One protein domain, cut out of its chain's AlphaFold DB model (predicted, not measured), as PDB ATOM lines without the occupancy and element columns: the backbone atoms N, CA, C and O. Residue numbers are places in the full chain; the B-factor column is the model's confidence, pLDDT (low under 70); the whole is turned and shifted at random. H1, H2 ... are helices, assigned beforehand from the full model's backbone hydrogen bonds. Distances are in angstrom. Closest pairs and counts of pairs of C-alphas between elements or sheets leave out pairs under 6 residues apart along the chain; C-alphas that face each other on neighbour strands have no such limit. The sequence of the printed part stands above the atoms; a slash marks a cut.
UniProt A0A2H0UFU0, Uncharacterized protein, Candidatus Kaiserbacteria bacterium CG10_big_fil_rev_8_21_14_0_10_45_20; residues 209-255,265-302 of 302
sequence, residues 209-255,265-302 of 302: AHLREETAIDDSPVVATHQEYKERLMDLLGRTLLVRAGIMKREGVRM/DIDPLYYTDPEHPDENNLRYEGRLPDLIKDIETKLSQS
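This is residues 209 to 255 and 265 to 302 of the 302 residues of an uncharacterized protein of Candidatus Kaiserbacteria bacterium CG10_big_fil_rev_8_21_14_0_10_45_20 (UniProt A0A2H0UFU0). One long helix, H2, makes the longest axis, and a shorter helix, H3, stands off beside its first part and runs roughly back the other way, with loops filling much of the rest. The small helix H1 and the loop of residues 213 to 226 lie by the end where H2 begins; at its other end residues 245 to 255 turn and fold back beside it, while the loop of residues 265 to 287 lies along another side. The printed part has 85 residues with three named helices, in the order H1, H2, H3, and no named strand. The class is all helix, though only 34 of the 85 printed residues are in named elements. The whole is compact, with a radius of gyration of the C-alphas of 13.1 A and spans of 37 by 26 by 21 A.

H1, residues 209 to 212, and H2, residues 227 to 244, follow each other along the chain and are apart. H2 is also apart from H3, residues 288 to 299, and touches no helix. H1 and H3 only just touch, with 3 pairs of C-alphas within 8 A; the closest are those of Leu 211 and Pro 289, 6.4 A apart. H3 touches H1 with residues 289 to 292 alone, and the centres of the two helices are 11.4 A apart. In H2 and H3 every O i to N i+4 pair is within hydrogen-bond range; H1, with 4 residues, is too short for such a pair, and its one O i to N i+3 pair is within range.

H1 begins at C-alpha 209, at (47.165, 28.709, 22.393), and has 4 residues, Ala 209 to Arg 212, 5.5 A from first to last C-alpha. H2 has 18 residues, Gln 227 to Arg 244, and is 25.8 A long from its first C-alpha at (45.831, 22.445, 10.963) to its last at (35.591, 45.681, 15.617). H3 has 12 residues, Leu 288 to Leu 299, is 16.7 A long, and ends at C-alpha 299, at (34.877, 17.438, 15.363).

The two C-alphas farthest apart are those of Val 222 and Gly 246, at 37.5 A. The link from H1 to H2, 14 residues, is long. The link from H2 to H3 runs across the cut: residues 256 to 264 are not printed, and C-alphas 255 and 265 are 14.3 A apart. The printed part ends at Ser 302, the chain's last residue. The mean pLDDT of the printed part is 74.6; 28 residues are under 70, namely residues 221 to 224, residue 255, residues 265 to 286 and residue 302.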
ATOM      1  N   ALA A 209      46.632  30.071  22.461       88.38
ATOM      2  CA  ALA A 209      47.165  28.709  22.393       88.38
ATOM      3  C   ALA A 209      46.670  27.814  23.545       88.38
ATOM      4  O   ALA A 209      46.277  26.673  23.330       88.38
ATOM      5  N   HIS A 210      46.584  28.360  24.761       86.06
ATOM      6  CA  HIS A 210      46.107  27.645  25.950       86.06
ATOM      7  C   HIS A 210      44.643  27.168  25.873       86.06
ATOM      8  O   HIS A 210      44.248  26.294  26.640       86.06
ATOM      9  N   LEU A 211      43.817  27.738  24.987       85.81
ATOM     10  CA  LEU A 211      42.425  27.308  24.794       85.81
ATOM     11  C   LEU A 211      42.315  26.050  23.933       85.81
ATOM     12  O   LEU A 211      41.309  25.350  24.013       85.81
ATOM     13  N   ARG A 212      43.328  25.798  23.101       86.69
ATOM     14  CA  ARG A 212      43.375  24.724  22.100       86.69
ATOM     15  C   ARG A 212      44.453  23.677  22.384       86.69
ATOM     16  O   ARG A 212      44.686  22.792  21.569       86.69
ATOM     17  N   GLU A 213      45.124  23.785  23.524       86.62
ATOM     18  CA  GLU A 213      46.096  22.792  23.965       86.62
ATOM     19  C   GLU A 213      45.401  21.438  24.156       86.62
ATOM     20  O   GLU A 213      44.339  21.353  24.773       86.62
ATOM     21  N   GLU A 214      46.004  20.387  23.601       84.19
ATOM     22  CA  GLU A 214      45.484  19.015  23.584       84.19
ATOM     23  C   GLU A 214      44.204  18.813  22.747       84.19
ATOM     24  O   GLU A 214      43.542  17.781  22.878       84.19
ATOM     25  N   THR A 215      43.863  19.751  21.857       82.06
ATOM     26  CA  THR A 215      42.667  19.658  21.006       82.06
ATOM     27  C   THR A 215      42.984  19.324  19.541       82.06
ATOM     28  O   THR A 215      44.140  19.326  19.112       82.06
ATOM     29  N   ALA A 216      41.965  19.022  18.724       78.31
ATOM     30  CA  ALA A 216      42.161  18.659  17.311       78.31
ATOM     31  C   ALA A 216      42.770  19.793  16.456       78.31
ATOM     32  O   ALA A 216      43.312  19.534  15.372       78.31
ATOM     33  N   ILE A 217      42.704  21.026  16.966       78.12
ATOM     34  CA  ILE A 217      43.176  22.268  16.344       78.12
ATOM     35  C   ILE A 217      44.376  22.900  17.082       78.12
ATOM     36  O   ILE A 217      44.636  24.084  16.893       78.12
ATOM     37  N   ASP A 218      45.102  22.136  17.907       82.31
ATOM     38  CA  ASP A 218      46.345  22.549  18.593       82.31
ATOM     39  C   ASP A 218      47.441  23.028  17.597       82.31
ATOM     40  O   ASP A 218      47.390  22.782  16.391       82.31
ATOM     41  N   ASP A 219      48.480  23.696  18.091       72.75
ATOM     42  CA  ASP A 219      49.716  24.002  17.361       72.75
ATOM     43  C   ASP A 219      50.678  22.812  17.270       72.75
ATOM     44  O   ASP A 219      51.520  22.757  16.371       72.75
ATOM     45  N   SER A 220      50.564  21.831  18.171       70.75
ATOM     46  CA  SER A 220      51.428  20.653  18.164       70.75
ATOM     47  C   SER A 220      51.127  19.739  16.967       70.75
ATOM     48  O   SER A 220      50.061  19.123  16.920       70.75
ATOM     49  N   PRO A 221      52.082  19.500  16.046       59.75
ATOM     50  CA  PRO A 221      51.870  18.631  14.884       59.75
ATOM     51  C   PRO A 221      51.764  17.137  15.239       59.75
ATOM     52  O   PRO A 221      51.651  16.305  14.340       59.75
ATOM     53  N   VAL A 222      51.896  16.777  16.521       64.06
ATOM     54  CA  VAL A 222      51.684  15.412  17.031       64.06
ATOM     55  C   VAL A 222      50.230  15.206  17.469       64.06
ATOM     56  O   VAL A 222      49.737  14.083  17.412       64.06
ATOM     57  N   VAL A 223      49.558  16.277  17.898       64.75
ATOM     58  CA  VAL A 223      48.188  16.254  18.434       64.75
ATOM     59  C   VAL A 223      47.190  16.757  17.394       64.75
ATOM     60  O   VAL A 223      46.125  16.172  17.205       64.75
ATOM     61  N   ALA A 224      47.555  17.817  16.682       68.06
ATOM     62  CA  ALA A 224      46.676  18.493  15.757       68.06
ATOM     63  C   ALA A 224      46.409  17.658  14.507       68.06
ATOM     64  O   ALA A 224      47.317  17.291  13.757       68.06
ATOM     65  N   THR A 225      45.130  17.418  14.259       70.81
ATOM     66  CA  THR A 225      44.639  16.664  13.103       70.81
ATOM     67  C   THR A 225      44.031  17.579  12.039       70.81
ATOM     68  O   THR A 225      43.872  17.147  10.902       70.81
ATOM     69  N   HIS A 226      43.762  18.850  12.375       74.56
ATOM     70  CA  HIS A 226      43.049  19.809  11.524       74.56
ATOM     71  C   HIS A 226      43.752  21.183  11.467       74.56
ATOM     72  O   HIS A 226      43.171  22.220  11.787       74.56
ATOM     73  N   GLN A 227      45.024  21.210  11.045       73.56
ATOM     74  CA  GLN A 227      45.831  22.445  10.963       73.56
ATOM     75  C   GLN A 227      45.219  23.522  10.051       73.56
ATOM     76  O   GLN A 227      45.224  24.695  10.406       73.56
ATOM     77  N   GLU A 228      44.631  23.145   8.914       74.25
ATOM     78  CA  GLU A 228      43.976  24.104   8.010       74.25
ATOM     79  C   GLU A 228      42.779  24.795   8.671       74.25
ATOM     80  O   GLU A 228      42.555  25.992   8.485       74.25
ATOM     81  N   TYR A 229      42.039  24.055   9.500       74.38
ATOM     82  CA  TYR A 229      40.928  24.603  10.263       74.38
ATOM     83  C   TYR A 229      41.414  25.611  11.306       74.38
ATOM     84  O   TYR A 229      40.817  26.672  11.467       74.38
ATOM     85  N   LYS A 230      42.527  25.308  11.982       82.56
ATOM     86  CA  LYS A 230      43.174  26.214  12.934       82.56
ATOM     87  C   LYS A 230      43.603  27.524  12.264       82.56
ATOM     88  O   LYS A 230      43.255  28.586  12.766       82.56
ATOM     89  N   GLU A 231      44.320  27.471  11.143       81.38
ATOM     90  CA  GLU A 231      44.752  28.683  10.423       81.38
ATOM     91  C   GLU A 231      43.545  29.521   9.971       81.38
ATOM     92  O   GLU A 231      43.488  30.727  10.219       81.38
ATOM     93  N   ARG A 232      42.507  28.865   9.431       79.31
ATOM     94  CA  ARG A 232      41.246  29.523   9.059       79.31
ATOM     95  C   ARG A 232      40.563  30.182  10.260       79.31
ATOM     96  O   ARG A 232      40.022  31.279  10.135       79.31
ATOM     97  N   LEU A 233      40.573  29.523  11.416       81.25
ATOM     98  CA  LEU A 233      40.015  30.041  12.660       81.25
ATOM     99  C   LEU A 233      40.737  31.315  13.114       81.25
ATOM    100  O   LEU A 233      40.083  32.290  13.490       81.25
ATOM    101  N   MET A 234      42.072  31.320  13.051       87.44
ATOM    102  CA  MET A 234      42.881  32.486  13.412       87.44
ATOM    103  C   MET A 234      42.638  33.648  12.451       87.44
ATOM    104  O   MET A 234      42.434  34.777  12.897       87.44
ATOM    105  N   ASP A 235      42.520  33.358  11.156       84.38
ATOM    106  CA  ASP A 235      42.176  34.346  10.141       84.38
ATOM    107  C   ASP A 235      40.813  35.018  10.417       84.38
ATOM    108  O   ASP A 235      40.678  36.243  10.286       84.38
ATOM    109  N   LEU A 236      39.793  34.233  10.792       83.19
ATOM    110  CA  LEU A 236      38.442  34.723  11.102       83.19
ATOM    111  C   LEU A 236      38.421  35.547  12.394       83.19
ATOM    112  O   LEU A 236      37.795  36.613  12.455       83.19
ATOM    113  N   LEU A 237      39.107  35.063  13.431       86.44
ATOM    114  CA  LEU A 237      39.222  35.751  14.714       86.44
ATOM    115  C   LEU A 237      39.954  37.088  14.548       86.44
ATOM    116  O   LEU A 237      39.462  38.124  15.005       86.44
ATOM    117  N   GLY A 238      41.078  37.080  13.833       89.69
ATOM    118  CA  GLY A 238      41.888  38.263  13.588       89.69
ATOM    119  C   GLY A 238      41.115  39.329  12.825       89.69
ATOM    120  O   GLY A 238      41.031  40.475  13.264       89.69
ATOM    121  N   ARG A 239      40.429  38.959  11.742       87.12
ATOM    122  CA  ARG A 239      39.595  39.905  10.980       87.12
ATOM    123  C   ARG A 239      38.420  40.437  11.792       87.12
ATOM    124  O   ARG A 239      38.095  41.617  11.680       87.12
ATOM    125  N   THR A 240      37.834  39.619  12.667       85.56
ATOM    126  CA  THR A 240      36.801  40.081  13.608       85.56
ATOM    127  C   THR A 240      37.349  41.174  14.527       85.56
ATOM    128  O   THR A 240      36.724  42.230  14.650       85.56
ATOM    129  N   LEU A 241      38.539  40.983  15.108       89.31
ATOM    130  CA  LEU A 241      39.213  42.009  15.914       89.31
ATOM    131  C   LEU A 241      39.459  43.293  15.111       89.31
ATOM    132  O   LEU A 241      39.100  44.377  15.569       89.31
ATOM    133  N   LEU A 242      40.003  43.185  13.897       91.06
ATOM    134  CA  LEU A 242      40.319  44.344  13.052       91.06
ATOM    135  C   LEU A 242      39.073  45.132  12.633       91.06
ATOM    136  O   LEU A 242      39.095  46.365  12.627       91.06
ATOM    137  N   VAL A 243      37.978  44.440  12.309       87.94
ATOM    138  CA  VAL A 243      36.690  45.068  11.984       87.94
ATOM    139  C   VAL A 243      36.113  45.774  13.205       87.94
ATOM    140  O   VAL A 243      35.685  46.926  13.117       87.94
ATOM    141  N   ARG A 244      36.123  45.117  14.367       86.56
ATOM    142  CA  ARG A 244      35.591  45.681  15.617       86.56
ATOM    143  C   ARG A 244      36.422  46.861  16.124       86.56
ATOM    144  O   ARG A 244      35.849  47.788  16.688       86.56
ATOM    145  N   ALA A 245      37.727  46.859  15.863       90.25
ATOM    146  CA  ALA A 245      38.640  47.964  16.147       90.25
ATOM    147  C   ALA A 245      38.521  49.129  15.139       90.25
ATOM    148  O   ALA A 245      39.176  50.159  15.304       90.25
ATOM    149  N   GLY A 246      37.725  48.977  14.073       90.00
ATOM    150  CA  GLY A 246      37.579  49.979  13.013       90.00
ATOM    151  C   GLY A 246      38.822  50.141  12.128       90.00
ATOM    152  O   GLY A 246      38.966  51.166  11.464       90.00
ATOM    153  N   ILE A 247      39.728  49.158  12.132       90.69
ATOM    154  CA  ILE A 247      40.944  49.129  11.303       90.69
ATOM    155  C   ILE A 247      40.625  48.566   9.914       90.69
ATOM    156  O   ILE A 247      41.138  49.055   8.910       90.69
ATOM    157  N   MET A 248      39.731  47.578   9.854       88.06
ATOM    158  CA  MET A 248      39.259  46.945   8.624       88.06
ATOM    159  C   MET A 248      37.764  47.222   8.427       88.06
ATOM    160  O   MET A 248      36.986  47.233   9.379       88.06
ATOM    161  N   LYS A 249      37.337  47.447   7.182       84.31
ATOM    162  CA  LYS A 249      35.909  47.527   6.838       84.31
ATOM    163  C   LYS A 249      35.364  46.131   6.562       84.31
ATOM    164  O   LYS A 249      36.077  45.319   5.981       84.31
ATOM    165  N   ARG A 250      34.096  45.875   6.904       77.69
ATOM    166  CA  ARG A 250      33.446  44.572   6.663       77.69
ATOM    167  C   ARG A 250      33.511  44.160   5.194       77.69
ATOM    168  O   ARG A 250      33.833  43.022   4.900       77.69
ATOM    169  N   GLU A 251      33.293  45.103   4.284       75.56
ATOM    170  CA  GLU A 251      33.289  44.858   2.837       75.56
ATOM    171  C   GLU A 251      34.693  44.592   2.266       75.56
ATOM    172  O   GLU A 251      34.834  44.152   1.124       75.56
ATOM    173  N   GLY A 252      35.735  44.905   3.043       70.56
ATOM    174  CA  GLY A 252      37.134  44.634   2.720       70.56
ATOM    175  C   GLY A 252      37.641  43.312   3.292       70.56
ATOM    176  O   GLY A 252      38.803  42.981   3.086       70.56
ATOM    177  N   VAL A 253      36.801  42.557   4.007       75.69
ATOM    178  CA  VAL A 253      37.182  41.246   4.522       75.69
ATOM    179  C   VAL A 253      37.323  40.270   3.355       75.69
ATOM    180  O   VAL A 253      36.382  40.009   2.605       75.69
ATOM    181  N   ARG A 254      38.536  39.740   3.204       72.44
ATOM    182  CA  ARG A 254      38.897  38.674   2.270       72.44
ATOM    183  C   ARG A 254      39.758  37.681   3.016       72.44
ATOM    184  O   ARG A 254      40.639  38.089   3.773       72.44
ATOM    185  N   MET A 255      39.536  36.400   2.784       69.69
ATOM    186  CA  MET A 255      40.356  35.379   3.413       69.69
ATOM    187  C   MET A 255      41.504  34.952   2.499       69.69
ATOM    188  O   MET A 255      41.316  34.636   1.322       69.69
ATOM    189  N   ASP A 265      35.131  22.369   5.773       48.38
ATOM    190  CA  ASP A 265      33.846  22.970   6.152       48.38
ATOM    191  C   ASP A 265      34.041  24.079   7.191       48.38
ATOM    192  O   ASP A 265      34.288  23.818   8.371       48.38
ATOM    193  N   ILE A 266      33.974  25.333   6.735       54.88
ATOM    194  CA  ILE A 266      34.124  26.489   7.614       54.88
ATOM    195  C   ILE A 266      32.999  26.403   8.634       54.88
ATOM    196  O   ILE A 266      31.848  26.231   8.231       54.88
ATOM    197  N   ASP A 267      33.303  26.516   9.931       58.62
ATOM    198  CA  ASP A 267      32.252  26.418  10.934       58.62
ATOM    199  C   ASP A 267      31.177  27.479  10.682       58.62
ATOM    200  O   ASP A 267      31.461  28.679  10.801       58.62
ATOM    201  N   PRO A 268      29.928  27.074  10.406       58.44
ATOM    202  CA  PRO A 268      28.803  27.992  10.337       58.44
ATOM    203  C   PRO A 268      28.690  28.908  11.566       58.44
ATOM    204  O   PRO A 268      28.148  30.009  11.476       58.44
ATOM    205  N   LEU A 269      29.247  28.480  12.709       59.09
ATOM    206  CA  LEU A 269      29.262  29.202  13.983       59.09
ATOM    207  C   LEU A 269      29.942  30.585  13.934       59.09
ATOM    208  O   LEU A 269      29.665  31.423  14.794       59.09
ATOM    209  N   TYR A 270      30.787  30.864  12.937       63.69
ATOM    210  CA  TYR A 270      31.415  32.184  12.776       63.69
ATOM    211  C   TYR A 270      30.553  33.222  12.047       63.69
ATOM    212  O   TYR A 270      30.866  34.418  12.090       63.69
ATOM    213  N   TYR A 271      29.461  32.804  11.406       64.44
ATOM    214  CA  TYR A 271      28.680  33.636  10.492       64.44
ATOM    215  C   TYR A 271      27.329  34.059  11.073       64.44
ATOM    216  O   TYR A 271      26.767  33.416  11.961       64.44
ATOM    217  N   THR A 272      26.794  35.186  10.589       57.94
ATOM    218  CA  THR A 272      25.465  35.669  10.997       57.94
ATOM    219  C   THR A 272      24.353  34.805  10.434       57.94
ATOM    220  O   THR A 272      23.341  34.630  11.114       57.94
ATOM    221  N   ASP A 273      24.586  34.233   9.255       61.38
ATOM    222  CA  ASP A 273      23.792  33.180   8.638       61.38
ATOM    223  C   ASP A 273      24.640  31.897   8.531       61.38
ATOM    224  O   ASP A 273      25.416  31.743   7.587       61.38
ATOM    225  N   PRO A 274      24.527  30.984   9.510       61.00
ATOM    226  CA  PRO A 274      25.199  29.688   9.480       61.00
ATOM    227  C   PRO A 274      24.807  28.824   8.264       61.00
ATOM    228  O   PRO A 274      25.596  28.001   7.806       61.00
ATOM    229  N   GLU A 275      23.601  28.987   7.716       58.81
ATOM    230  CA  GLU A 275      23.141  28.197   6.565       58.81
ATOM    231  C   GLU A 275      23.742  28.708   5.243       58.81
ATOM    232  O   GLU A 275      23.841  27.950   4.276       58.81
ATOM    233  N   HIS A 276      24.199  29.966   5.217       66.38
ATOM    234  CA  HIS A 276      24.831  30.616   4.065       66.38
ATOM    235  C   HIS A 276      26.061  31.438   4.503       66.38
ATOM    236  O   HIS A 276      26.006  32.673   4.529       66.38
ATOM    237  N   PRO A 277      27.184  30.782   4.854       61.78
ATOM    238  CA  PRO A 277      28.372  31.475   5.338       61.78
ATOM    239  C   PRO A 277      28.920  32.449   4.282       61.78
ATOM    240  O   PRO A 277      29.252  32.059   3.163       61.78
ATOM    241  N   ASP A 278      29.032  33.726   4.653       61.81
ATOM    242  CA  ASP A 278      29.556  34.818   3.819       61.81
ATOM    243  C   ASP A 278      30.572  35.631   4.632       61.81
ATOM    244  O   ASP A 278      30.310  36.041   5.761       61.81
ATOM    245  N   GLU A 279      31.749  35.882   4.063       61.09
ATOM    246  CA  GLU A 279      32.842  36.635   4.693       61.09
ATOM    247  C   GLU A 279      32.452  38.084   5.057       61.09
ATOM    248  O   GLU A 279      33.004  38.654   5.996       61.09
ATOM    249  N   ASN A 280      31.440  38.666   4.405       58.75
ATOM    250  CA  ASN A 280      30.877  39.969   4.791       58.75
ATOM    251  C   ASN A 280      29.959  39.886   6.031       58.75
ATOM    252  O   ASN A 280      29.662  40.897   6.676       58.75
ATOM    253  N   ASN A 281      29.537  38.671   6.381       62.31
ATOM    254  CA  ASN A 281      28.591  38.322   7.435       62.31
ATOM    255  C   ASN A 281      29.276  37.675   8.651       62.31
ATOM    256  O   ASN A 281      28.647  36.920   9.390       62.31
ATOM    257  N   LEU A 282      30.556  37.971   8.907       65.12
ATOM    258  CA  LEU A 282      31.222  37.542  10.140       65.12
ATOM    259  C   LEU A 282      30.456  38.064  11.365       65.12
ATOM    260  O   LEU A 282      30.277  39.280  11.541       65.12
ATOM    261  N   ARG A 283      29.970  37.125  12.186       59.62
ATOM    262  CA  ARG A 283      29.184  37.409  13.388       59.62
ATOM    263  C   ARG A 283      30.042  37.443  14.625       59.62
ATOM    264  O   ARG A 283      29.889  38.399  15.365       59.62
ATOM    265  N   TYR A 284      30.857  36.411  14.850       62.50
ATOM    266  CA  TYR A 284      31.168  35.918  16.196       62.50
ATOM    267  C   TYR A 284      31.019  36.959  17.326       62.50
ATOM    268  O   TYR A 284      31.871  37.822  17.530       62.50
ATOM    269  N   GLU A 285      29.886  36.885  18.034       60.16
ATOM    270  CA  GLU A 285      29.521  37.791  19.138       60.16
ATOM    271  C   GLU A 285      29.637  37.107  20.516       60.16
ATOM    272  O   GLU A 285      29.258  37.697  21.528       60.16
ATOM    273  N   GLY A 286      30.109  35.853  20.553       62.56
ATOM    274  CA  GLY A 286      30.317  35.063  21.774       62.56
ATOM    275  C   GLY A 286      31.686  35.297  22.427       62.56
ATOM    276  O   GLY A 286      32.415  36.205  22.040       62.56
ATOM    277  N   ARG A 287      32.040  34.469  23.423       76.75
ATOM    278  CA  ARG A 287      33.373  34.452  24.060       76.75
ATOM    279  C   ARG A 287      34.223  33.298  23.544       76.75
ATOM    280  O   ARG A 287      33.804  32.150  23.682       76.75
ATOM    281  N   LEU A 288      35.416  33.583  23.022       81.38
ATOM    282  CA  LEU A 288      36.272  32.607  22.326       81.38
ATOM    283  C   LEU A 288      36.358  31.194  22.967       81.38
ATOM    284  O   LEU A 288      36.253  30.223  22.217       81.38
ATOM    285  N   PRO A 289      36.474  31.015  24.302       82.81
ATOM    286  CA  PRO A 289      36.451  29.687  24.923       82.81
ATOM    287  C   PRO A 289      35.212  28.836  24.596       82.81
ATOM    288  O   PRO A 289      35.330  27.622  24.430       82.81
ATOM    289  N   ASP A 290      34.034  29.454  24.481       80.38
ATOM    290  CA  ASP A 290      32.785  28.752  24.161       80.38
ATOM    291  C   ASP A 290      32.824  28.208  22.726       80.38
ATOM    292  O   ASP A 290      32.425  27.078  22.462       80.38
ATOM    293  N   LEU A 291      33.398  28.985  21.809       80.38
ATOM    294  CA  LEU A 291      33.528  28.613  20.406       80.38
ATOM    295  C   LEU A 291      34.504  27.461  20.189       80.38
ATOM    296  O   LEU A 291      34.196  26.542  19.437       80.38
ATOM    297  N   ILE A 292      35.654  27.475  20.869       82.25
ATOM    298  CA  ILE A 292      36.609  26.359  20.809       82.25
ATOM    299  C   ILE A 292      35.945  25.062  21.288       82.25
ATOM    300  O   ILE A 292      36.090  24.016  20.661       82.25
ATOM    301  N   LYS A 293      35.150  25.130  22.361       81.88
ATOM    302  CA  LYS A 293      34.404  23.975  22.870       81.88
ATOM    303  C   LYS A 293      33.368  23.455  21.869       81.88
ATOM    304  O   LYS A 293      33.216  22.236  21.732       81.88
ATOM    305  N   ASP A 294      32.649  24.347  21.195       79.56
ATOM    306  CA  ASP A 294      31.654  23.967  20.190       79.56
ATOM    307  C   ASP A 294      32.319  23.306  18.969       79.56
ATOM    308  O   ASP A 294      31.852  22.258  18.513       79.56
ATOM    309  N   ILE A 295      33.458  23.845  18.518       79.06
ATOM    310  CA  ILE A 295      34.292  23.269  17.450       79.06
ATOM    311  C   ILE A 295      34.721  21.843  17.809       79.06
ATOM    312  O   ILE A 295      34.483  20.912  17.042       79.06
ATOM    313  N   GLU A 296      35.309  21.641  18.989       78.19
ATOM    314  CA  GLU A 296      35.770  20.315  19.423       78.19
ATOM    315  C   GLU A 296      34.616  19.319  19.556       78.19
ATOM    316  O   GLU A 296      34.723  18.159  19.152       78.19
ATOM    317  N   THR A 297      33.470  19.776  20.068       80.94
ATOM    318  CA  THR A 297      32.265  18.945  20.153       80.94
ATOM    319  C   THR A 297      31.844  18.465  18.766       80.94
ATOM    320  O   THR A 297      31.542  17.285  18.598       80.94
ATOM    321  N   LYS A 298      31.865  19.350  17.768       76.50
ATOM    322  CA  LYS A 298      31.515  19.025  16.384       76.50
ATOM    323  C   LYS A 298      32.514  18.054  15.750       76.50
ATOM    324  O   LYS A 298      32.088  17.046  15.195       76.50
ATOM    325  N   LEU A 299      33.816  18.306  15.896       75.88
ATOM    326  CA  LEU A 299      34.877  17.438  15.363       75.88
ATOM    327  C   LEU A 299      34.880  16.041  16.003       75.88
ATOM    328  O   LEU A 299      35.264  15.069  15.365       75.88
ATOM    329  N   SER A 300      34.410  15.907  17.247       73.12
ATOM    330  CA  SER A 300      34.270  14.597  17.903       73.12
ATOM    331  C   SER A 300      33.095  13.747  17.387       73.12
ATOM    332  O   SER A 300      33.008  12.562  17.713       73.12
ATOM    333  N   GLN A 301      32.167  14.347  16.631       72.44
ATOM    334  CA  GLN A 301      30.949  13.700  16.125       72.44
ATOM    335  C   GLN A 301      31.037  13.293  14.646       72.44
ATOM    336  O   GLN A 301      30.198  12.509  14.195       72.44
ATOM    337  N   SER A 302      32.008  13.837  13.908       59.81
ATOM    338  CA  SER A 302      32.337  13.518  12.509       59.81
ATOM    339  C   SER A 302      33.257  12.309  12.389       59.81
ATOM    340  O   SER A 302      33.013  11.482  11.482       59.81
TER     341      SER A 302